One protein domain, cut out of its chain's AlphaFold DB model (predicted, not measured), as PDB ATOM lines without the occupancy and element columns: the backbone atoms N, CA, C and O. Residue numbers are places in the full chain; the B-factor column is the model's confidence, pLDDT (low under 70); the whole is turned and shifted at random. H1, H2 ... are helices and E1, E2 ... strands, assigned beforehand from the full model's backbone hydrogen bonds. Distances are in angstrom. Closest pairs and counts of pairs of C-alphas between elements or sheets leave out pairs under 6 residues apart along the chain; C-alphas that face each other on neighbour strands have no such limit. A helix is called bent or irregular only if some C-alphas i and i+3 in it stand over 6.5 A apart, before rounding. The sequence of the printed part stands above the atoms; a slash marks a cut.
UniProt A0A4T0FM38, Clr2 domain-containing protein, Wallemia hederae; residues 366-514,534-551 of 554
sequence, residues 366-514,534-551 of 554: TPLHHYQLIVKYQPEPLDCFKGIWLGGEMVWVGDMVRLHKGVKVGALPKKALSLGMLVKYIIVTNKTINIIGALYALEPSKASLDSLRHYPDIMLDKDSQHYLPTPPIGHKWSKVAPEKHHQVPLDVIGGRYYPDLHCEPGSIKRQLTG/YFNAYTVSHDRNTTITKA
ATOM      1  N   THR A 366      43.761  45.988 -14.586       81.81
ATOM      2  CA  THR A 366      44.932  45.862 -13.701       81.81
ATOM      3  C   THR A 366      45.771  44.634 -14.051       81.81
ATOM      4  O   THR A 366      45.338  43.511 -13.794       81.81
ATOM      5  N   PRO A 367      46.981  44.812 -14.613       83.69
ATOM      6  CA  PRO A 367      47.906  43.711 -14.871       83.69
ATOM      7  C   PRO A 367      48.339  42.993 -13.585       83.69
ATOM      8  O   PRO A 367      48.544  43.613 -12.541       83.69
ATOM      9  N   LEU A 368      48.524  41.675 -13.663       82.12
ATOM     10  CA  LEU A 368      48.837  40.810 -12.529       82.12
ATOM     11  C   LEU A 368      50.118  40.014 -12.763       82.12
ATOM     12  O   LEU A 368      50.320  39.410 -13.816       82.12
ATOM     13  N   HIS A 369      50.941  39.930 -11.716       82.25
ATOM     14  CA  HIS A 369      52.151  39.103 -11.680       82.25
ATOM     15  C   HIS A 369      53.113  39.404 -12.839       82.25
ATOM     16  O   HIS A 369      53.276  38.595 -13.754       82.25
ATOM     17  N   HIS A 370      53.742  40.579 -12.765       86.75
ATOM     18  CA  HIS A 370      54.786  41.017 -13.691       86.75
ATOM     19  C   HIS A 370      55.952  40.023 -13.756       86.75
ATOM     20  O   HIS A 370      56.370  39.463 -12.739       86.75
ATOM     21  N   TYR A 371      56.468  39.820 -14.962       84.62
ATOM     22  CA  TYR A 371      57.728  39.153 -15.245       84.62
ATOM     23  C   TYR A 371      58.337  39.734 -16.524       84.62
ATOM     24  O   TYR A 371      57.661  40.399 -17.304       84.62
ATOM     25  N   GLN A 372      59.621  39.475 -16.751       85.81
ATOM     26  CA  GLN A 372      60.317  39.938 -17.948       85.81
ATOM     27  C   GLN A 372      60.616  38.769 -18.877       85.81
ATOM     28  O   GLN A 372      61.136  37.739 -18.441       85.81
ATOM     29  N   LEU A 373      60.292  38.934 -20.157       80.69
ATOM     30  CA  LEU A 373      60.623  37.980 -21.206       80.69
ATOM     31  C   LEU A 373      61.839  38.490 -21.980       80.69
ATOM     32  O   LEU A 373      61.777  39.512 -22.660       80.69
ATOM     33  N   ILE A 374      62.953  37.766 -21.877       79.56
ATOM     34  CA  ILE A 374      64.172  38.074 -22.628       79.56
ATOM     35  C   ILE A 374      64.063  37.407 -23.997       79.56
ATOM     36  O   ILE A 374      64.144  36.182 -24.112       79.56
ATOM     37  N   VAL A 375      63.883  38.214 -25.039       78.50
ATOM     38  CA  VAL A 375      63.869  37.743 -26.425       78.50
ATOM     39  C   VAL A 375      65.262  37.946 -27.006       78.50
ATOM     40  O   VAL A 375      65.768  39.060 -27.039       78.50
ATOM     41  N   LYS A 376      65.887  36.865 -27.484       72.12
ATOM     42  CA  LYS A 376      67.303  36.820 -27.904       72.12
ATOM     43  C   LYS A 376      67.740  37.927 -28.878       72.12
ATOM     44  O   LYS A 376      68.911  38.287 -28.885       72.12
ATOM     45  N   TYR A 377      66.822  38.428 -29.700       75.06
ATOM     46  CA  TYR A 377      67.092  39.425 -30.740       75.06
ATOM     47  C   TYR A 377      66.482  40.799 -30.447       75.06
ATOM     48  O   TYR A 377      66.550  41.681 -31.297       75.06
ATOM     49  N   GLN A 378      65.879  40.991 -29.271       72.44
ATOM     50  CA  GLN A 378      65.424  42.308 -28.842       72.44
ATOM     51  C   GLN A 378      66.416  42.893 -27.835       72.44
ATOM     52  O   GLN A 378      66.849  42.184 -26.925       72.44
ATOM     53  N   PRO A 379      66.795  44.174 -27.997       77.25
ATOM     54  CA  PRO A 379      67.760  44.819 -27.112       77.25
ATOM     55  C   PRO A 379      67.216  44.976 -25.687       77.25
ATOM     56  O   PRO A 379      67.988  44.971 -24.731       77.25
ATOM     57  N   GLU A 380      65.894  45.076 -25.541       81.50
ATOM     58  CA  GLU A 380      65.220  45.270 -24.264       81.50
ATOM     59  C   GLU A 380      64.289  44.087 -23.951       81.50
ATOM     60  O   GLU A 380      63.628  43.566 -24.855       81.50
ATOM     61  N   PRO A 381      64.229  43.635 -22.684       82.62
ATOM     62  CA  PRO A 381      63.280  42.613 -22.272       82.62
ATOM     63  C   PRO A 381      61.845  43.142 -22.353       82.62
ATOM     64  O   PRO A 381      61.573  44.290 -22.009       82.62
ATOM     65  N   LEU A 382      60.913  42.275 -22.745       83.50
ATOM     66  CA  LEU A 382      59.495  42.614 -22.794       83.50
ATOM     67  C   LEU A 382      58.867  42.489 -21.406       83.50
ATOM     68  O   LEU A 382      58.982  41.444 -20.756       83.50
ATOM     69  N   ASP A 383      58.143  43.523 -20.982       86.69
ATOM     70  CA  ASP A 383      57.338  43.478 -19.766       86.69
ATOM     71  C   ASP A 383      56.073  42.653 -20.004       86.69
ATOM     72  O   ASP A 383      55.214  42.996 -20.820       86.69
ATOM     73  N   CYS A 384      55.976  41.546 -19.275       89.62
ATOM     74  CA  CYS A 384      54.921  40.559 -19.406       89.62
ATOM     75  C   CYS A 384      54.176  40.374 -18.082       89.62
ATOM     76  O   CYS A 384      54.692  40.649 -16.999       89.62
ATOM     77  N   PHE A 385      52.955  39.860 -18.164       89.94
ATOM     78  CA  PHE A 385      52.087  39.612 -17.017       89.94
ATOM     79  C   PHE A 385      51.472  38.224 -17.133       89.94
ATOM     80  O   PHE A 385      51.182  37.751 -18.234       89.94
ATOM     81  N   LYS A 386      51.318  37.526 -16.003       88.69
ATOM     82  CA  LYS A 386      50.677  36.199 -16.017       88.69
ATOM     83  C   LYS A 386      49.162  36.319 -16.154       88.69
ATOM     84  O   LYS A 386      48.551  35.389 -16.669       88.69
ATOM     85  N   GLY A 387      48.574  37.434 -15.717       90.50
ATOM     86  CA  GLY A 387      47.142  37.703 -15.841       90.50
ATOM     87  C   GLY A 387      46.802  39.184 -15.843       90.50
ATOM     88  O   GLY A 387      47.686  40.038 -15.756       90.50
ATOM     89  N   ILE A 388      45.514  39.482 -15.925       90.25
ATOM     90  CA  ILE A 388      44.966  40.833 -15.940       90.25
ATOM     91  C   ILE A 388      43.534  40.834 -15.402       90.25
ATOM     92  O   ILE A 388      42.745  39.962 -15.748       90.25
ATOM     93  N   TRP A 389      43.189  41.816 -14.576       86.38
ATOM     94  CA  TRP A 389      41.792  42.168 -14.327       86.38
ATOM     95  C   TRP A 389      41.263  42.945 -15.523       86.38
ATOM     96  O   TRP A 389      41.846  43.964 -15.887       86.38
ATOM     97  N   LEU A 390      40.191  42.450 -16.131       85.12
ATOM     98  CA  LEU A 390      39.431  43.088 -17.194       85.12
ATOM     99  C   LEU A 390      38.034  43.398 -16.649       85.12
ATOM    100  O   LEU A 390      37.089  42.616 -16.778       85.12
ATOM    101  N   GLY A 391      37.931  44.531 -15.964       84.69
ATOM    102  CA  GLY A 391      36.740  44.908 -15.223       84.69
ATOM    103  C   GLY A 391      36.467  43.943 -14.074       84.69
ATOM    104  O   GLY A 391      37.250  43.831 -13.135       84.69
ATOM    105  N   GLY A 392      35.343  43.234 -14.168       82.81
ATOM    106  CA  GLY A 392      34.918  42.238 -13.183       82.81
ATOM    107  C   GLY A 392      35.483  40.833 -13.386       82.81
ATOM    108  O   GLY A 392      35.213  39.965 -12.562       82.81
ATOM    109  N   GLU A 393      36.217  40.590 -14.471       88.19
ATOM    110  CA  GLU A 393      36.755  39.273 -14.820       88.19
ATOM    111  C   GLU A 393      38.279  39.276 -14.690       88.19
ATOM    112  O   GLU A 393      38.941  40.264 -14.999       88.19
ATOM    113  N   MET A 394      38.863  38.162 -14.266       89.31
ATOM    114  CA  MET A 394      40.309  37.978 -14.239       89.31
ATOM    115  C   MET A 394      40.692  37.069 -15.392       89.31
ATOM    116  O   MET A 394      40.213  35.949 -15.431       89.31
ATOM    117  N   VAL A 395      41.567  37.499 -16.298       90.50
ATOM    118  CA  VAL A 395      42.074  36.720 -17.439       90.50
ATOM    119  C   VAL A 395      43.506  36.269 -17.156       90.50
ATOM    120  O   VAL A 395      44.350  37.078 -16.777       90.50
ATOM    121  N   TRP A 396      43.804  34.993 -17.376       91.25
ATOM    122  CA  TRP A 396      45.127  34.389 -17.224       91.25
ATOM    123  C   TRP A 396      45.736  34.025 -18.583       91.25
ATOM    124  O   TRP A 396      45.037  33.770 -19.563       91.25
ATOM    125  N   VAL A 397      47.066  33.937 -18.641       90.00
ATOM    126  CA  VAL A 397      47.748  33.226 -19.729       90.00
ATOM    127  C   VAL A 397      47.294  31.762 -19.738       90.00
ATOM    128  O   VAL A 397      47.333  31.082 -18.710       90.00
ATOM    129  N   GLY A 398      46.893  31.287 -20.913       88.12
ATOM    130  CA  GLY A 398      46.272  29.988 -21.145       88.12
ATOM    131  C   GLY A 398      44.747  30.042 -21.250       88.12
ATOM    132  O   GLY A 398      44.152  29.035 -21.616       88.12
ATOM    133  N   ASP A 399      44.115  31.184 -20.969       89.81
ATOM    134  CA  ASP A 399      42.666  31.317 -21.108       89.81
ATOM    135  C   ASP A 399      42.231  31.506 -22.556       89.81
ATOM    136  O   ASP A 399      42.908  32.156 -23.352       89.81
ATOM    137  N   MET A 400      41.026  31.029 -22.861       90.25
ATOM    138  CA  MET A 400      40.284  31.483 -24.029       90.25
ATOM    139  C   MET A 400      39.532  32.773 -23.687       90.25
ATOM    140  O   MET A 400      38.730  32.812 -22.748       90.25
ATOM    141  N   VAL A 401      39.750  33.817 -24.479       91.06
ATOM    142  CA  VAL A 401      39.015  35.083 -24.398       91.06
ATOM    143  C   VAL A 401      38.198  35.315 -25.658       91.06
ATOM    144  O   VAL A 401      38.573  34.886 -26.748       91.06
ATOM    145  N   ARG A 402      37.063  35.995 -25.517       90.06
ATOM    146  CA  ARG A 402      36.189  36.380 -26.627       90.06
ATOM    147  C   ARG A 402      36.705  37.667 -27.257       90.06
ATOM    148  O   ARG A 402      37.149  38.562 -26.544       90.06
ATOM    149  N   LEU A 403      36.603  37.785 -28.576       87.06
ATOM    150  CA  LEU A 403      36.930  39.022 -29.287       87.06
ATOM    151  C   LEU A 403      35.657  39.778 -29.689       87.06
ATOM    152  O   LEU A 403      34.629  39.168 -29.992       87.06
ATOM    153  N   HIS A 404      35.715  41.113 -29.710       81.38
ATOM    154  CA  HIS A 404      34.615  41.932 -30.227       81.38
ATOM    155  C   HIS A 404      34.374  41.686 -31.730       81.38
ATOM    156  O   HIS A 404      35.281  41.359 -32.492       81.38
ATOM    157  N   LYS A 405      33.131  41.877 -32.194       60.78
ATOM    158  CA  LYS A 405      32.705  41.589 -33.580       60.78
ATOM    159  C   LYS A 405      33.405  42.402 -34.679       60.78
ATOM    160  O   LYS A 405      33.285  42.055 -35.848       60.78
ATOM    161  N   GLY A 406      34.099  43.482 -34.324       65.81
ATOM    162  CA  GLY A 406      34.735  44.398 -35.277       65.81
ATOM    163  C   GLY A 406      36.160  44.025 -35.692       65.81
ATOM    164  O   GLY A 406      36.748  44.727 -36.513       65.81
ATOM    165  N   VAL A 407      36.740  42.958 -35.136       68.94
ATOM    166  CA  VAL A 407      38.144  42.618 -35.397       68.94
ATOM    167  C   VAL A 407      38.287  42.005 -36.781       68.94
ATOM    168  O   VAL A 407      37.829  40.891 -37.037       68.94
ATOM    169  N   LYS A 408      38.973  42.717 -37.677       71.81
ATOM    170  CA  LYS A 408      39.339  42.186 -38.990       71.81
ATOM    171  C   LYS A 408      40.573  41.301 -38.846       71.81
ATOM    172  O   LYS A 408      41.698  41.794 -38.747       71.81
ATOM    173  N   VAL A 409      40.346  39.991 -38.825       69.88
ATOM    174  CA  VAL A 409      41.399  38.972 -38.814       69.88
ATOM    175  C   VAL A 409      41.396  38.233 -40.149       69.88
ATOM    176  O   VAL A 409      40.753  37.198 -40.259       69.88
ATOM    177  N   GLY A 410      42.121  38.751 -41.145       71.19
ATOM    178  CA  GLY A 410      42.366  38.070 -42.428       71.19
ATOM    179  C   GLY A 410      41.153  37.345 -43.039       71.19
ATOM    180  O   GLY A 410      40.001  37.749 -42.863       71.19
ATOM    181  N   ALA A 411      41.418  36.254 -43.762       73.19
ATOM    182  CA  ALA A 411      40.385  35.368 -44.286       73.19
ATOM    183  C   ALA A 411      39.793  34.503 -43.159       73.19
ATOM    184  O   ALA A 411      40.334  33.458 -42.792       73.19
ATOM    185  N   LEU A 412      38.663  34.944 -42.603       74.75
ATOM    186  CA  LEU A 412      37.885  34.138 -41.666       74.75
ATOM    187  C   LEU A 412      37.180  32.987 -42.390       74.75
ATOM    188  O   LEU A 412      36.729  33.152 -43.531       74.75
ATOM    189  N   PRO A 413      36.998  31.831 -41.732       77.44
ATOM    190  CA  PRO A 413      36.143  30.796 -42.280       77.44
ATOM    191  C   PRO A 413      34.736  31.343 -42.540       77.44
ATOM    192  O   PRO A 413      34.140  31.982 -41.675       77.44
ATOM    193  N   LYS A 414      34.168  31.049 -43.716       78.19
ATOM    194  CA  LYS A 414      32.861  31.584 -44.156       78.19
ATOM    195  C   LYS A 414      31.702  31.314 -43.184       78.19
ATOM    196  O   LYS A 414      30.667  31.961 -43.280       78.19
ATOM    197  N   LYS A 415      31.847  30.325 -42.297       81.88
ATOM    198  CA  LYS A 415      30.832  29.898 -41.321       81.88
ATOM    199  C   LYS A 415      31.187  30.257 -39.875       81.88
ATOM    200  O   LYS A 415      30.522  29.767 -38.966       81.88
ATOM    201  N   ALA A 416      32.231  31.056 -39.654       80.94
ATOM    202  CA  ALA A 416      32.620  31.481 -38.317       80.94
ATOM    203  C   ALA A 416      31.509  32.336 -37.689       80.94
ATOM    204  O   ALA A 416      31.096  33.349 -38.255       80.94
ATOM    205  N   LEU A 417      31.021  31.923 -36.520       79.81
ATOM    206  CA  LEU A 417      30.003  32.656 -35.763       79.81
ATOM    207  C   LEU A 417      30.618  33.696 -34.828       79.81
ATOM    208  O   LEU A 417      30.018  34.740 -34.574       79.81
ATOM    209  N   SER A 418      31.803  33.394 -34.301       84.69
ATOM    210  CA  SER A 418      32.554  34.245 -33.386       84.69
ATOM    211  C   SER A 418      34.044  33.920 -33.443       84.69
ATOM    212  O   SER A 418      34.455  32.901 -34.011       84.69
ATOM    213  N   LEU A 419      34.845  34.798 -32.840       87.69
ATOM    214  CA  LEU A 419      36.275  34.599 -32.657       87.69
ATOM    215  C   LEU A 419      36.620  34.532 -31.174       87.69
ATOM    216  O   LEU A 419      36.168  35.353 -30.371       87.69
ATOM    217  N   GLY A 420      37.461  33.561 -30.842       91.06
ATOM    218  CA  GLY A 420      38.168  33.465 -29.579       91.06
ATOM    219  C   GLY A 420      39.671  33.612 -29.789       91.06
ATOM    220  O   GLY A 420      40.196  33.339 -30.872       91.06
ATOM    221  N   MET A 421      40.373  34.036 -28.746       92.69
ATOM    222  CA  MET A 421      41.826  34.000 -28.680       92.69
ATOM    223  C   MET A 421      42.257  33.169 -27.476       92.69
ATOM    224  O   MET A 421      41.861  33.458 -26.351       92.69
ATOM    225  N   LEU A 422      43.113  32.177 -27.704       92.69
ATOM    226  CA  LEU A 422      43.827  31.484 -26.641       92.69
ATOM    227  C   LEU A 422      45.049  32.320 -26.244       92.69
ATOM    228  O   LEU A 422      46.006  32.431 -27.016       92.69
ATOM    229  N   VAL A 423      45.001  32.928 -25.061       92.88
ATOM    230  CA  VAL A 423      46.010  33.869 -24.565       92.88
ATOM    231  C   VAL A 423      47.319  33.142 -24.282       92.88
ATOM    232  O   VAL A 423      47.370  32.235 -23.459       92.88
ATOM    233  N   LYS A 424      48.407  33.579 -24.914       90.81
ATOM    234  CA  LYS A 424      49.761  33.051 -24.694       90.81
ATOM    235  C   LYS A 424      50.641  34.022 -23.915       90.81
ATOM    236  O   LYS A 424      51.393  33.602 -23.043       90.81
ATOM    237  N   TYR A 425      50.525  35.316 -24.199       91.62
ATOM    238  CA  TYR A 425      51.234  36.360 -23.467       91.62
ATOM    239  C   TYR A 425      50.346  37.584 -23.278       91.62
ATOM    240  O   TYR A 425      49.555  37.938 -24.150       91.62
ATOM    241  N   ILE A 426      50.526  38.246 -22.140       93.69
ATOM    242  CA  ILE A 426      49.981  39.571 -21.857       93.69
ATOM    243  C   ILE A 426      51.195  40.474 -21.726       93.69
ATOM    244  O   ILE A 426      51.985  40.292 -20.799       93.69
ATOM    245  N   ILE A 427      51.379  41.391 -22.669       92.12
ATOM    246  CA  ILE A 427      52.571  42.235 -22.742       92.12
ATOM    247  C   ILE A 427      52.193  43.707 -22.689       92.12
ATOM    248  O   ILE A 427      51.116  44.099 -23.139       92.12
ATOM    249  N   VAL A 428      53.092  44.533 -22.169       86.56
ATOM    250  CA  VAL A 428      52.961  45.989 -22.246       86.56
ATOM    251  C   VAL A 428      53.986  46.510 -23.237       86.56
ATOM    252  O   VAL A 428      55.188  46.371 -23.039       86.56
ATOM    253  N   THR A 429      53.506  47.121 -24.315       83.00
ATOM    254  CA  THR A 429      54.342  47.761 -25.333       83.00
ATOM    255  C   THR A 429      53.789  49.145 -25.614       83.00
ATOM    256  O   THR A 429      52.577  49.336 -25.696       83.00
ATOM    257  N   ASN A 430      54.662  50.150 -25.711       78.62
ATOM    258  CA  ASN A 430      54.269  51.531 -26.023       78.62
ATOM    259  C   ASN A 430      53.136  52.072 -25.125       78.62
ATOM    260  O   ASN A 430      52.237  52.754 -25.603       78.62
ATOM    261  N   LYS A 431      53.164  51.743 -23.821       78.38
ATOM    262  CA  LYS A 431      52.121  52.096 -22.830       78.38
ATOM    263  C   LYS A 431      50.735  51.484 -23.094       78.38
ATOM    264  O   LYS A 431      49.769  51.859 -22.438       78.38
ATOM    265  N   THR A 432      50.640  50.531 -24.013       82.56
ATOM    266  CA  THR A 432      49.419  49.781 -24.320       82.56
ATOM    267  C   THR A 432      49.567  48.333 -23.882       82.56
ATOM    268  O   THR A 432      50.627  47.724 -24.042       82.56
ATOM    269  N   ILE A 433      48.502  47.774 -23.311       87.56
ATOM    270  CA  ILE A 433      48.451  46.350 -22.987       87.56
ATOM    271  C   ILE A 433      48.006  45.612 -24.245       87.56
ATOM    272  O   ILE A 433      46.966  45.923 -24.826       87.56
ATOM    273  N   ASN A 434      48.806  44.639 -24.657       91.94
ATOM    274  CA  ASN A 434      48.553  43.801 -25.814       91.94
ATOM    275  C   ASN A 434      48.444  42.344 -25.372       91.94
ATOM    276  O   ASN A 434      49.194  41.870 -24.515       91.94
ATOM    277  N   ILE A 435      47.519  41.631 -26.000       93.25
ATOM    278  CA  ILE A 435      47.306  40.205 -25.818       93.25
ATOM    279  C   ILE A 435      47.853  39.499 -27.050       93.25
ATOM    280  O   ILE A 435      47.486  39.817 -28.181       93.25
ATOM    281  N   ILE A 436      48.759  38.553 -26.826       92.69
ATOM    282  CA  ILE A 436      49.302  37.692 -27.874       92.69
ATOM    283  C   ILE A 436      48.739  36.297 -27.677       92.69
ATOM    284  O   ILE A 436      48.858  35.733 -26.589       92.69
ATOM    285  N   GLY A 437      48.168  35.717 -28.726       93.06
ATOM    286  CA  GLY A 437      47.535  34.407 -28.642       93.06
ATOM    287  C   GLY A 437      47.290  33.739 -29.987       93.06
ATOM    288  O   GLY A 437      47.551  34.310 -31.045       93.06
ATOM    289  N   ALA A 438      46.815  32.498 -29.947       91.69
ATOM    290  CA  ALA A 438      46.317  31.799 -31.132       91.69
ATOM    291  C   ALA A 438      44.832  32.121 -31.328       91.69
ATOM    292  O   ALA A 438      44.072  32.146 -30.361       91.69
ATOM    293  N   LEU A 439      44.419  32.377 -32.568       91.44
ATOM    294  CA  LEU A 439      43.031  32.700 -32.882       91.44
ATOM    295  C   LEU A 439      42.244  31.445 -33.236       91.44
ATOM    296  O   LEU A 439      42.745  30.551 -33.913       91.44
ATOM    297  N   TYR A 440      40.992  31.402 -32.799       91.25
ATOM    298  CA  TYR A 440      40.069  30.311 -33.066       91.25
ATOM    299  C   TYR A 440      38.732  30.870 -33.533       91.25
ATOM    300  O   TYR A 440      38.168  31.772 -32.919       91.25
ATOM    301  N   ALA A 441      38.218  30.318 -34.623       89.88
ATOM    302  CA  ALA A 441      36.871  30.556 -35.099       89.88
ATOM    303  C   ALA A 441      35.940  29.504 -34.496       89.88
ATOM    304  O   ALA A 441      36.259  28.311 -34.503       89.88
ATOM    305  N   LEU A 442      34.783  29.940 -34.003       87.25
ATOM    306  CA  LEU A 442      33.723  29.025 -33.605       87.25
ATOM    307  C   LEU A 442      32.847  28.699 -34.815       87.25
ATOM    308  O   LEU A 442      32.213  29.589 -35.385       87.25
ATOM    309  N   GLU A 443      32.792  27.427 -35.198       86.94
ATOM    310  CA  GLU A 443      32.060  26.966 -36.379       86.94
ATOM    311  C   GLU A 443      30.969  25.958 -36.008       86.94
ATOM    312  O   GLU A 443      31.185  25.133 -35.117       86.94
ATOM    313  N   PRO A 444      29.831  25.943 -36.724       86.12
ATOM    314  CA  PRO A 444      28.858  24.866 -36.612       86.12
ATOM    315  C   PRO A 444      29.494  23.508 -36.932       86.12
ATOM    316  O   PRO A 444      30.195  23.349 -37.936       86.12
ATOM    317  N   SER A 445      29.204  22.510 -36.105       83.75
ATOM    318  CA  SER A 445      29.651  21.131 -36.262       83.75
ATOM    319  C   SER A 445      28.448  20.199 -36.387       83.75
ATOM    320  O   SER A 445      27.476  20.319 -35.649       83.75
ATOM    321  N   LYS A 446      28.524  19.248 -37.323       76.62
ATOM    322  CA  LYS A 446      27.537  18.162 -37.464       76.62
ATOM    323  C   LYS A 446      27.872  16.937 -36.601       76.62
ATOM    324  O   LYS A 446      27.168  15.938 -36.688       76.62
ATOM    325  N   ALA A 447      28.970  16.977 -35.842       64.19
ATOM    326  CA  ALA A 447      29.386  15.854 -35.012       64.19
ATOM    327  C   ALA A 447      28.315  15.552 -33.949       64.19
ATOM    328  O   ALA A 447      27.817  16.471 -33.296       64.19
ATOM    329  N   SER A 448      27.943  14.277 -33.801       54.94
ATOM    330  CA  SER A 448      26.965  13.853 -32.797       54.94
ATOM    331  C   SER A 448      27.530  14.035 -31.385       54.94
ATOM    332  O   SER A 448      28.730  13.835 -31.155       54.94
ATOM    333  N   LEU A 449      26.654  14.394 -30.434       54.22
ATOM    334  CA  LEU A 449      26.995  14.606 -29.018       54.22
ATOM    335  C   LEU A 449      27.769  13.429 -28.397       54.22
ATOM    336  O   LEU A 449      28.576  13.640 -27.493       54.22
ATOM    337  N   ASP A 450      27.548  12.207 -28.880       51.03
ATOM    338  CA  ASP A 450      28.128  10.989 -28.303       51.03
ATOM    339  C   ASP A 450      29.655  10.923 -28.440       51.03
ATOM    340  O   ASP A 450      30.329  10.341 -27.592       51.03
ATOM    341  N   SER A 451      30.220  11.585 -29.456       43.22
ATOM    342  CA  SER A 451      31.671  11.619 -29.690       43.22
ATOM    343  C   SER A 451      32.443  12.565 -28.756       43.22
ATOM    344  O   SER A 451      33.662  12.445 -28.643       43.22
ATOM    345  N   LEU A 452      31.751  13.476 -28.058       45.09
ATOM    346  CA  LEU A 452      32.363  14.474 -27.170       45.09
ATOM    347  C   LEU A 452      32.323  14.081 -25.685       45.09
ATOM    348  O   LEU A 452      33.120  14.601 -24.915       45.09
ATOM    349  N   ARG A 453      31.477  13.121 -25.277       42.88
ATOM    350  CA  ARG A 453      31.363  12.682 -23.866       42.88
ATOM    351  C   ARG A 453      32.611  11.982 -23.308       42.88
ATOM    352  O   ARG A 453      32.705  11.798 -22.103       42.88
ATOM    353  N   HIS A 454      33.534  11.552 -24.170       37.00
ATOM    354  CA  HIS A 454      34.727  10.783 -23.781       37.00
ATOM    355  C   HIS A 454      36.015  11.613 -23.717       37.00
ATOM    356  O   HIS A 454      37.066  11.071 -23.377       37.00
ATOM    357  N   TYR A 455      35.957  12.910 -24.026       33.84
ATOM    358  CA  TYR A 455      37.091  13.807 -23.831       33.84
ATOM    359  C   TYR A 455      36.822  14.640 -22.577       33.84
ATOM    360  O   TYR A 455      35.840  15.376 -22.573       33.84
ATOM    361  N   PRO A 456      37.634  14.520 -21.512       40.19
ATOM    362  CA  PRO A 456      37.444  15.314 -20.304       40.19
ATOM    363  C   PRO A 456      37.661  16.785 -20.659       40.19
ATOM    364  O   PRO A 456      38.803  17.165 -20.844       40.19
ATOM    365  N   ASP A 457      36.583  17.553 -20.846       46.53
ATOM    366  CA  ASP A 457      36.424  19.024 -20.916       46.53
ATOM    367  C   ASP A 457      37.482  19.886 -21.639       46.53
ATOM    368  O   ASP A 457      37.534  21.110 -21.484       46.53
ATOM    369  N   ILE A 458      38.379  19.265 -22.400       49.66
ATOM    370  CA  ILE A 458      39.672  19.844 -22.723       49.66
ATOM    371  C   ILE A 458      40.232  19.221 -24.016       49.66
ATOM    372  O   ILE A 458      40.576  18.038 -24.065       49.66
ATOM    373  N   MET A 459      40.420  20.033 -25.063       50.62
ATOM    374  CA  MET A 459      41.216  19.642 -26.240       50.62
ATOM    375  C   MET A 459      42.635  20.211 -26.122       50.62
ATOM    376  O   MET A 459      42.802  21.420 -26.005       50.62
ATOM    377  N   LEU A 460      43.679  19.380 -26.178       48.72
ATOM    378  CA  LEU A 460      45.060  19.879 -26.190       48.72
ATOM    379  C   LEU A 460      45.373  20.533 -27.547       48.72
ATOM    380  O   LEU A 460      45.406  19.852 -28.575       48.72
ATOM    381  N   ASP A 461      45.661  21.833 -27.555       55.84
ATOM    382  CA  ASP A 461      46.344  22.466 -28.680       55.84
ATOM    383  C   ASP A 461      47.812  22.032 -28.648       55.84
ATOM    384  O   ASP A 461      48.599  22.456 -27.795       55.84
ATOM    385  N   LYS A 462      48.165  21.134 -29.573       58.31
ATOM    386  CA  LYS A 462      49.487  20.500 -29.647       58.31
ATOM    387  C   LYS A 462      50.624  21.522 -29.746       58.31
ATOM    388  O   LYS A 462      51.713  21.245 -29.252       58.31
ATOM    389  N   ASP A 463      50.356  22.699 -30.313       56.34
ATOM    390  CA  ASP A 463      51.367  23.736 -30.538       56.34
ATOM    391  C   ASP A 463      51.621  24.605 -29.299       56.34
ATOM    392  O   ASP A 463      52.722  25.122 -29.107       56.34
ATOM    393  N   SER A 464      50.607  24.795 -28.452       56.19
ATOM    394  CA  SER A 464      50.711  25.638 -27.254       56.19
ATOM    395  C   SER A 464      50.861  24.843 -25.960       56.19
ATOM    396  O   SER A 464      51.130  25.443 -24.921       56.19
ATOM    397  N   GLN A 465      50.702  23.512 -26.005       64.50
ATOM    398  CA  GLN A 465      50.572  22.660 -24.814       64.50
ATOM    399  C   GLN A 465      49.511  23.202 -23.842       64.50
ATOM    400  O   GLN A 465      49.610  23.060 -22.620       64.50
ATOM    401  N   HIS A 466      48.518  23.901 -24.384       66.31
ATOM    402  CA  HIS A 466      47.428  24.481 -23.630       66.31
ATOM    403  C   HIS A 466      46.124  23.832 -24.044       66.31
ATOM    404  O   HIS A 466      45.956  23.275 -25.127       66.31
ATOM    405  N   TYR A 467      45.220  23.869 -23.091       71.25
ATOM    406  CA  TYR A 467      43.962  23.176 -23.115       71.25
ATOM    407  C   TYR A 467      42.896  24.145 -23.618       71.25
ATOM    408  O   TYR A 467      42.661  25.188 -23.011       71.25
ATOM    409  N   LEU A 468      42.304  23.835 -24.770       79.69
ATOM    410  CA  LEU A 468      41.168  24.562 -25.313       79.69
ATOM    411  C   LEU A 468      39.913  24.168 -24.537       79.69
ATOM    412  O   LEU A 468      39.676  22.968 -24.364       79.69
ATOM    413  N   PRO A 469      39.098  25.146 -24.116       80.44
ATOM    414  CA  PRO A 469      37.827  24.853 -23.478       80.44
ATOM    415  C   PRO A 469      36.860  24.216 -24.478       80.44
ATOM    416  O   PRO A 469      36.909  24.507 -25.681       80.44
ATOM    417  N   THR A 470      35.947  23.394 -23.969       81.31
ATOM    418  CA  THR A 470      34.877  22.775 -24.757       81.31
ATOM    419  C   THR A 470      34.085  23.844 -25.526       81.31
ATOM    420  O   THR A 470      33.678  24.842 -24.935       81.31
ATOM    421  N   PRO A 471      33.890  23.708 -26.851       83.50
ATOM    422  CA  PRO A 471      33.016  24.604 -27.608       83.50
ATOM    423  C   PRO A 471      31.543  24.382 -27.215       83.50
ATOM    424  O   PRO A 471      31.205  23.310 -26.715       83.50
ATOM    425  N   PRO A 472      30.624  25.326 -27.502       81.38
ATOM    426  CA  PRO A 472      29.206  25.116 -27.233       81.38
ATOM    427  C   PRO A 472      28.667  23.907 -28.005       81.38
ATOM    428  O   PRO A 472      29.158  23.573 -29.088       81.38
ATOM    429  N   ILE A 473      27.601  23.292 -27.490       77.88
ATOM    430  CA  ILE A 473      26.955  22.138 -28.132       77.88
ATOM    431  C   ILE A 473      26.646  22.449 -29.608       77.88
ATOM    432  O   ILE A 473      26.140  23.522 -29.948       77.88
ATOM    433  N   GLY A 474      26.987  21.511 -30.498       81.06
ATOM    434  CA  GLY A 474      26.809  21.659 -31.948       81.06
ATOM    435  C   GLY A 474      27.859  22.538 -32.636       81.06
ATOM    436  O   GLY A 474      27.674  22.896 -33.798       81.06
ATOM    437  N   HIS A 475      28.953  22.889 -31.956       85.56
ATOM    438  CA  HIS A 475      30.030  23.712 -32.507       85.56
ATOM    439  C   HIS A 475      31.403  23.060 -32.333       85.56
ATOM    440  O   HIS A 475      31.569  22.069 -31.627       85.56
ATOM    441  N   LYS A 476      32.402  23.620 -33.015       87.94
ATOM    442  CA  LYS A 476      33.816  23.271 -32.864       87.94
ATOM    443  C   LYS A 476      34.695  24.516 -32.910       87.94
ATOM    444  O   LYS A 476      34.341  25.506 -33.555       87.94
ATOM    445  N   TRP A 477      35.861  24.429 -32.279       87.88
ATOM    446  CA  TRP A 477      36.933  25.402 -32.455       87.88
ATOM    447  C   TRP A 477      37.785  25.035 -33.670       87.88
ATOM    448  O   TRP A 477      38.336  23.937 -33.744       87.88
ATOM    449  N   SER A 478      37.919  25.969 -34.606       89.31
ATOM    450  CA  SER A 478      38.795  25.851 -35.772       89.31
ATOM    451  C   SER A 478      39.893  26.907 -35.670       89.31
ATOM    452  O   SER A 478      39.604  28.102 -35.635       89.31
ATOM    453  N   LYS A 479      41.160  26.486 -35.585       88.75
ATOM    454  CA  LYS A 479      42.303  27.405 -35.464       88.75
ATOM    455  C   LYS A 479      42.404  28.281 -36.716       88.75
ATOM    456  O   LYS A 479      42.436  27.773 -37.836       88.75
ATOM    457  N   VAL A 480      42.452  29.592 -36.516       85.50
ATOM    458  CA  VAL A 480      42.662  30.589 -37.568       85.50
ATOM    459  C   VAL A 480      44.168  30.800 -37.682       85.50
ATOM    460  O   VAL A 480      44.807  31.147 -36.695       85.50
ATOM    461  N   ALA A 481      44.728  30.553 -38.869       79.19
ATOM    462  CA  ALA A 481      46.167  30.608 -39.152       79.19
ATOM    463  C   ALA A 481      47.026  29.724 -38.205       79.19
ATOM    464  O   ALA A 481      47.673  30.236 -37.292       79.19
ATOM    465  N   PRO A 482      47.078  28.392 -38.432       72.56
ATOM    466  CA  PRO A 482      47.656  27.412 -37.503       72.56
ATOM    467  C   PRO A 482      49.077  27.708 -37.006       72.56
ATOM    468  O   PRO A 482      49.390  27.417 -35.855       72.56
ATOM    469  N   GLU A 483      49.912  28.322 -37.842       73.38
ATOM    470  CA  GLU A 483      51.332  28.564 -37.555       73.38
ATOM    471  C   GLU A 483      51.624  29.947 -36.953       73.38
ATOM    472  O   GLU A 483      52.783  30.307 -36.745       73.38
ATOM    473  N   LYS A 484      50.595  30.767 -36.702       80.06
ATOM    474  CA  LYS A 484      50.770  32.181 -36.358       80.06
ATOM    475  C   LYS A 484      50.125  32.531 -35.024       80.06
ATOM    476  O   LYS A 484      49.025  32.097 -34.688       80.06
ATOM    477  N   HIS A 485      50.832  33.365 -34.267       86.81
ATOM    478  CA  HIS A 485      50.253  34.073 -33.139       86.81
ATOM    479  C   HIS A 485      49.865  35.479 -33.577       86.81
ATOM    480  O   HIS A 485      50.525  36.120 -34.398       86.81
ATOM    481  N   HIS A 486      48.772  35.956 -33.010       89.50
ATOM    482  CA  HIS A 486      48.227  37.264 -33.304       89.50
ATOM    483  C   HIS A 486      48.398  38.152 -32.090       89.50
ATOM    484  O   HIS A 486      48.149  37.719 -30.964       89.50
ATOM    485  N   GLN A 487      48.814  39.387 -32.340       91.25
ATOM    486  CA  GLN A 487      48.841  40.438 -31.339       91.25
ATOM    487  C   GLN A 487      47.607  41.315 -31.537       91.25
ATOM    488  O   GLN A 487      47.400  41.864 -32.622       91.25
ATOM    489  N   VAL A 488      46.801  41.445 -30.486       88.94
ATOM    490  CA  VAL A 488      45.656  42.358 -30.445       88.94
ATOM    491  C   VAL A 488      45.770  43.289 -29.238       88.94
ATOM    492  O   VAL A 488      46.276  42.875 -28.191       88.94
ATOM    493  N   PRO A 489      45.324  44.546 -29.356       89.38
ATOM    494  CA  PRO A 489      45.216  45.434 -28.206       89.38
ATOM    495  C   PRO A 489      44.132  44.937 -27.230       89.38
ATOM    496  O   PRO A 489      43.245  44.168 -27.599       89.38
ATOM    497  N   LEU A 490      44.235  45.311 -25.952       87.25
ATOM    498  CA  LEU A 490      43.332  44.820 -24.902       87.25
ATOM    499  C   LEU A 490      41.858  45.212 -25.119       87.25
ATOM    500  O   LEU A 490      40.970  44.450 -24.753       87.25
ATOM    501  N   ASP A 491      41.597  46.374 -25.712       83.62
ATOM    502  CA  ASP A 491      40.255  46.904 -26.021       83.62
ATOM    503  C   ASP A 491      39.449  46.015 -26.984       83.62
ATOM    504  O   ASP A 491      38.224  46.079 -27.039       83.62
ATOM    505  N   VAL A 492      40.132  45.142 -27.718       87.00
ATOM    506  CA  VAL A 492      39.526  44.140 -28.593       87.00
ATOM    507  C   VAL A 492      38.991  42.924 -27.811       87.00
ATOM    508  O   VAL A 492      38.163  42.163 -28.330       87.00
ATOM    509  N   ILE A 493      39.412  42.738 -26.558       88.31
ATOM    510  CA  ILE A 493      39.005  41.609 -25.722       88.31
ATOM    511  C   ILE A 493      37.649  41.881 -25.063       88.31
ATOM    512  O   ILE A 493      37.516  42.750 -24.209       88.31
ATOM    513  N   GLY A 494      36.654  41.063 -25.401       83.44
ATOM    514  CA  GLY A 494      35.284  41.153 -24.885       83.44
ATOM    515  C   GLY A 494      35.020  40.381 -23.587       83.44
ATOM    516  O   GLY A 494      33.857  40.219 -23.212       83.44
ATOM    517  N   GLY A 495      36.062  39.864 -22.934       86.81
ATOM    518  CA  GLY A 495      35.979  39.071 -21.701       86.81
ATOM    519  C   GLY A 495      36.374  37.606 -21.881       86.81
ATOM    520  O   GLY A 495      36.756  37.167 -22.970       86.81
ATOM    521  N   ARG A 496      36.273  36.825 -20.805       88.50
ATOM    522  CA  ARG A 496      36.537  35.380 -20.827       88.50
ATOM    523  C   ARG A 496      35.495  34.626 -21.650       88.50
ATOM    524  O   ARG A 496      34.363  35.076 -21.844       88.50
ATOM    525  N   TYR A 497      35.903  33.474 -22.168       86.62
ATOM    526  CA  TYR A 497      34.990  32.479 -22.718       86.62
ATOM    527  C   TYR A 497      34.536  31.508 -21.617       86.62
ATOM    528  O   TYR A 497      35.349  31.074 -20.802       86.62
ATOM    529  N   TYR A 498      33.247  31.158 -21.627       81.69
ATOM    530  CA  TYR A 498      32.616  30.246 -20.674       81.69
ATOM    531  C   TYR A 498      31.906  29.120 -21.451       81.69
ATOM    532  O   TYR A 498      30.988  29.436 -22.212       81.69
ATOM    533  N   PRO A 499      32.331  27.848 -21.314       69.25
ATOM    534  CA  PRO A 499      31.807  26.733 -22.108       69.25
ATOM    535  C   PRO A 499      30.350  26.374 -21.771       69.25
ATOM    536  O   PRO A 499      29.537  26.227 -22.683       69.25
ATOM    537  N   ASP A 500      30.002  26.337 -20.482       66.50
ATOM    538  CA  ASP A 500      28.716  25.809 -19.985       66.50
ATOM    539  C   ASP A 500      27.660  26.879 -19.717       66.50
ATOM    540  O   ASP A 500      26.616  26.632 -19.107       66.50
ATOM    541  N   LEU A 501      27.913  28.106 -20.167       64.31
ATOM    542  CA  LEU A 501      26.942  29.171 -20.032       64.31
ATOM    543  C   LEU A 501      25.810  28.910 -21.044       64.31
ATOM    544  O   LEU A 501      25.828  29.398 -22.168       64.31
ATOM    545  N   HIS A 502      24.808  28.119 -20.669       48.81
ATOM    546  CA  HIS A 502      23.534  28.068 -21.379       48.81
ATOM    547  C   HIS A 502      22.786  29.365 -21.079       48.81
ATOM    548  O   HIS A 502      22.039  29.451 -20.106       48.81
ATOM    549  N   CYS A 503      23.011  30.417 -21.865       40.22
ATOM    550  CA  CYS A 503      22.149  31.583 -21.758       40.22
ATOM    551  C   CYS A 503      20.812  31.275 -22.463       40.22
ATOM    552  O   CYS A 503      20.787  30.674 -23.540       40.22
ATOM    553  N   GLU A 504      19.701  31.668 -21.839       35.03
ATOM    554  CA  GLU A 504      18.339  31.368 -22.297       35.03
ATOM    555  C   GLU A 504      18.088  31.740 -23.775       35.03
ATOM    556  O   GLU A 504      18.717  32.669 -24.303       35.03
ATOM    557  N   PRO A 505      17.172  31.052 -24.483       25.66
ATOM    558  CA  PRO A 505      16.908  31.288 -25.904       25.66
ATOM    559  C   PRO A 505      16.647  32.777 -26.207       25.66
ATOM    560  O   PRO A 505      15.695  33.368 -25.715       25.66
ATOM    561  N   GLY A 506      17.526  33.393 -27.009       35.81
ATOM    562  CA  GLY A 506      17.545  34.842 -27.305       35.81
ATOM    563  C   GLY A 506      18.883  35.534 -26.995       35.81
ATOM    564  O   GLY A 506      19.183  36.600 -27.530       35.81
ATOM    565  N   SER A 507      19.739  34.886 -26.203       39.62
ATOM    566  CA  SER A 507      21.005  35.430 -25.679       39.62
ATOM    567  C   SER A 507      22.278  34.759 -26.232       39.62
ATOM    568  O   SER A 507      23.368  35.312 -26.104       39.62
ATOM    569  N   ILE A 508      22.169  33.627 -26.940       34.06
ATOM    570  CA  ILE A 508      23.290  33.005 -27.683       34.06
ATOM    571  C   ILE A 508      23.855  33.994 -28.723       34.06
ATOM    572  O   ILE A 508      25.067  34.125 -28.901       34.06
ATOM    573  N   LYS A 509      22.975  34.810 -29.319       34.97
ATOM    574  CA  LYS A 509      23.334  35.937 -30.189       34.97
ATOM    575  C   LYS A 509      23.942  37.129 -29.433       34.97
ATOM    576  O   LYS A 509      24.238  38.099 -30.098       34.97
ATOM    577  N   ARG A 510      24.100  37.092 -28.101       39.72
ATOM    578  CA  ARG A 510      24.836  38.064 -27.254       39.72
ATOM    579  C   ARG A 510      26.113  37.463 -26.648       39.72
ATOM    580  O   ARG A 510      27.035  38.191 -26.311       39.72
ATOM    581  N   GLN A 511      26.214  36.137 -26.541       37.22
ATOM    582  CA  GLN A 511      27.451  35.453 -26.138       37.22
ATOM    583  C   GLN A 511      28.508  35.454 -27.241       37.22
ATOM    584  O   GLN A 511      29.683  35.727 -26.989       37.22
ATOM    585  N   LEU A 512      28.062  35.157 -28.465       37.12
ATOM    586  CA  LEU A 512      28.886  35.052 -29.674       37.12
ATOM    587  C   LEU A 512      29.242  36.417 -30.265       37.12
ATOM    588  O   LEU A 512      30.037  36.535 -31.193       37.12
ATOM    589  N   THR A 513      28.621  37.460 -29.738       38.88
ATOM    590  CA  THR A 513      28.708  38.811 -30.242       38.88
ATOM    591  C   THR A 513      29.133  39.624 -29.048       38.88
ATOM    592  O   THR A 513      28.299  39.874 -28.183       38.88
ATOM    593  N   GLY A 514      30.430  39.937 -28.934       39.19
ATOM    594  CA  GLY A 514      30.920  40.788 -27.849       39.19
ATOM    595  C   GLY A 514      29.924  41.921 -27.617       39.19
ATOM    596  O   GLY A 514      29.437  42.474 -28.605       39.19
ATOM    597  N   TYR A 534      38.818  51.529 -38.336       35.34
ATOM    598  CA  TYR A 534      38.953  50.109 -38.668       35.34
ATOM    599  C   TYR A 534      40.310  49.583 -38.169       35.34
ATOM    600  O   TYR A 534      41.355  49.980 -38.686       35.34
ATOM    601  N   PHE A 535      40.315  48.660 -37.203       35.31
ATOM    602  CA  PHE A 535      41.550  48.047 -36.705       35.31
ATOM    603  C   PHE A 535      41.896  46.765 -37.468       35.31
ATOM    604  O   PHE A 535      41.051  45.894 -37.680       35.31
ATOM    605  N   ASN A 536      43.160  46.661 -37.886       34.75
ATOM    606  CA  ASN A 536      43.701  45.499 -38.586       34.75
ATOM    607  C   ASN A 536      44.499  44.655 -37.590       34.75
ATOM    608  O   ASN A 536      45.371  45.194 -36.908       34.75
ATOM    609  N   ALA A 537      44.223  43.353 -37.509       31.97
ATOM    610  CA  ALA A 537      45.052  42.448 -36.722       31.97
ATOM    611  C   ALA A 537      46.481  42.395 -37.297       31.97
ATOM    612  O   ALA A 537      46.675  42.362 -38.516       31.97
ATOM    613  N   TYR A 538      47.486  42.367 -36.423       39.06
ATOM    614  CA  TYR A 538      48.874  42.148 -36.824       39.06
ATOM    615  C   TYR A 538      49.215  40.670 -36.673       39.06
ATOM    616  O   TYR A 538      48.820  40.007 -35.708       39.06
ATOM    617  N   THR A 539      49.937  40.146 -37.655       33.25
ATOM    618  CA  THR A 539      50.488  38.800 -37.594       33.25
ATOM    619  C   THR A 539      51.882  38.894 -37.001       33.25
ATOM    620  O   THR A 539      52.728  39.624 -37.516       33.25
ATOM    621  N   VAL A 540      52.123  38.146 -35.928       34.12
ATOM    622  CA  VAL A 540      53.474  37.930 -35.415       34.12
ATOM    623  C   VAL A 540      53.896  36.549 -35.893       34.12
ATOM    624  O   VAL A 540      53.425  35.530 -35.383       34.12
ATOM    625  N   SER A 541      54.742  36.510 -36.920       31.97
ATOM    626  CA  SER A 541      55.338  35.258 -37.367       31.97
ATOM    627  C   SER A 541      56.563  34.961 -36.496       31.97
ATOM    628  O   SER A 541      57.367  35.843 -36.188       31.97
ATOM    629  N   HIS A 542      56.631  33.730 -35.988       32.28
ATOM    630  CA  HIS A 542      57.715  33.264 -35.120       32.28
ATOM    631  C   HIS A 542      58.696  32.391 -35.909       32.28
ATOM    632  O   HIS A 542      59.105  31.315 -35.486       32.28
ATOM    633  N   ASP A 543      59.062  32.850 -37.097       32.22
ATOM    634  CA  ASP A 543      60.266  32.445 -37.800       32.22
ATOM    635  C   ASP A 543      61.485  33.072 -37.100       32.22
ATOM    636  O   ASP A 543      61.369  33.929 -36.225       32.22
ATOM    637  N   ARG A 544      62.691  32.621 -37.465       31.39
ATOM    638  CA  ARG A 544      63.970  32.903 -36.775       31.39
ATOM    639  C   ARG A 544      64.295  34.392 -36.537       31.39
ATOM    640  O   ARG A 544      65.192  34.662 -35.745       31.39
ATOM    641  N   ASN A 545      63.551  35.310 -37.152       31.61
ATOM    642  CA  ASN A 545      63.495  36.733 -36.843       31.61
ATOM    643  C   ASN A 545      62.027  37.107 -36.581       31.61
ATOM    644  O   ASN A 545      61.209  36.961 -37.484       31.61
ATOM    645  N   THR A 546      61.682  37.600 -35.387       32.88
ATOM    646  CA  THR A 546      60.322  38.092 -35.110       32.88
ATOM    647  C   THR A 546      60.009  39.265 -36.039       32.88
ATOM    648  O   THR A 546      60.480  40.380 -35.813       32.88
ATOM    649  N   THR A 547      59.210  39.028 -37.077       34.97
ATOM    650  CA  THR A 547      58.702  40.068 -37.976       34.97
ATOM    651  C   THR A 547      57.239  40.350 -37.661       34.97
ATOM    652  O   THR A 547      56.411  39.440 -37.614       34.97
ATOM    653  N   ILE A 548      56.916  41.624 -37.423       33.19
ATOM    654  CA  ILE A 548      55.540  42.101 -37.250       33.19
ATOM    655  C   ILE A 548      55.074  42.592 -38.616       33.19
ATOM    656  O   ILE A 548      55.578  43.595 -39.121       33.19
ATOM    657  N   THR A 549      54.115  41.895 -39.217       38.41
ATOM    658  CA  THR A 549      53.519  42.292 -40.496       38.41
ATOM    659  C   THR A 549      52.019  42.504 -40.325       38.41
ATOM    660  O   THR A 549      51.334  41.802 -39.574       38.41
ATOM    661  N   LYS A 550      51.482  43.533 -40.989       33.72
ATOM    662  CA  LYS A 550      50.034  43.764 -41.050       33.72
ATOM    663  C   LYS A 550      49.397  42.544 -41.723       33.72
ATOM    664  O   LYS A 550      49.906  42.113 -42.752       33.72
ATOM    665  N   ALA A 551      48.337  41.965 -41.147       40.25
ATOM    666  CA  ALA A 551      47.673  40.828 -41.783       40.25
ATOM    667  C   ALA A 551      47.176  41.249 -43.177       40.25
ATOM    668  O   ALA A 551      46.438  42.230 -43.297       40.25
TER     669      ALA A 551
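What this domain is: This is residues 366 to 514 and 534 to 551 of the 554 residues of the protein "Clr2 domain-containing protein" of Wallemia hederae (UniProt A0A4T0FM38). A long bent hairpin, E5 and E6, runs through the middle of one strongly twisted sheet; beside E5, the strands E2, E3, E4 and E11 curl round with it into a small barrel-like ring, left incompletely closed between E3 and E11. E6, E9 and E10 continue the sheet on the far side of E5, the hairpin of E12 and E13 adds to it beyond E10, and a small separate hairpin, E7 and E8, packs by E8 on E4 and E5. The printed part has 167 residues, with thirteen named strands and one short named helix in the order E1 to E11, H1, E12, E13; the class is mostly strand. The large sheet is branched, and its neighbour pairs are antiparallel. The whole is compact, with a radius of gyration of the C-alphas of 16.3 A and spans of 51 by 35 by 34 A.

Where its parts are: Find C-alpha 366 at (44.932, 45.862, -13.701); there E1 begins, and it runs to residue 373. E2 covers residues 382 to 390, E3 residues 393 to 396 and E4 residues 400 to 403. Look next at E5, residues 418 to 429, which is 26.9 A long and bends by 80 degrees at residue 424. E6, the longest strand, starts at C-alpha 432, at (49.419, 49.781, -24.320), and runs 34.6 A to residue 444, bending by 58 degrees at residue 437. Then come E7, residues 458 to 461, E8, residues 466 to 469, E9, residues 475 to 480, E10, residues 485 to 489, and E11, residues 493 to 496. H1 is residues 508 to 511. After the cut you reach E12, residues 538 to 541, and E13, residues 547 to 550, which ends at C-alpha 550, at (50.034, 43.764, -41.050).

How they stand to each other: Start at the edge strand E1, which forms a hairpin with E2; N 371 and O 384 are 2.8 A apart, within hydrogen-bond range. E1 lies on one side of E2, and E3 and E5 lie on the other side, beside residues 386 to 390 and 383 to 385. E1, E2 and E3 are a meander, each strand the antiparallel neighbour of the one before, and E4, E5 and E6 are another. Within hydrogen-bond range you find N 388 and O 395 of E2 and E3, at 2.8 A, and N 385 and O 426 of E2 and E5, at 2.8 A. E4 pairs with E5 through N 401 and O 421, at 2.8 A, and with E11 through N 402 and O 495, at 2.8 A. The closest C-alphas of E3 and E11, Val 395 and Arg 496, are 6.6 A apart. In the hairpin of E5 and E6, N 427 and O 434 are 2.9 A apart. On the other side of E6 from E5 lie E9, with N 441 and O 478 at 2.8 A, and E10, with N 435 and O 488 at 2.8 A. E12 follows beside E10, with N 540 and O 485 at 3.0 A, and forms a hairpin with E13, with N 539 and O 549 at 2.9 A. In the hairpin of E7 and E8, N 461 and O 466 are 2.8 A apart; the closest C-alphas of E8 and E4, Pro 469 and Met 400, are 7.1 A apart. H1 is only just not on the branched sheet, with 4 pairs of C-alphas within 10 A; it is too short for any O i to N i+4 pair, and its one O i to N i+3 pair is within range.

The domain as a whole: The C-alphas farthest apart, those of Pro 379 and Pro 505, are 52.6 A from each other. Residues 515 to 533 are not printed, and C-alphas 514 and 534 are 16.4 A apart across the cut. The long links are E4 to E5, E6 to E7 and E11 to H1. The mean pLDDT of the printed part is 70.9; look for values under 70 at residues 405 to 407, 409, 447 to 466, 499 to 514 and 534 to 551.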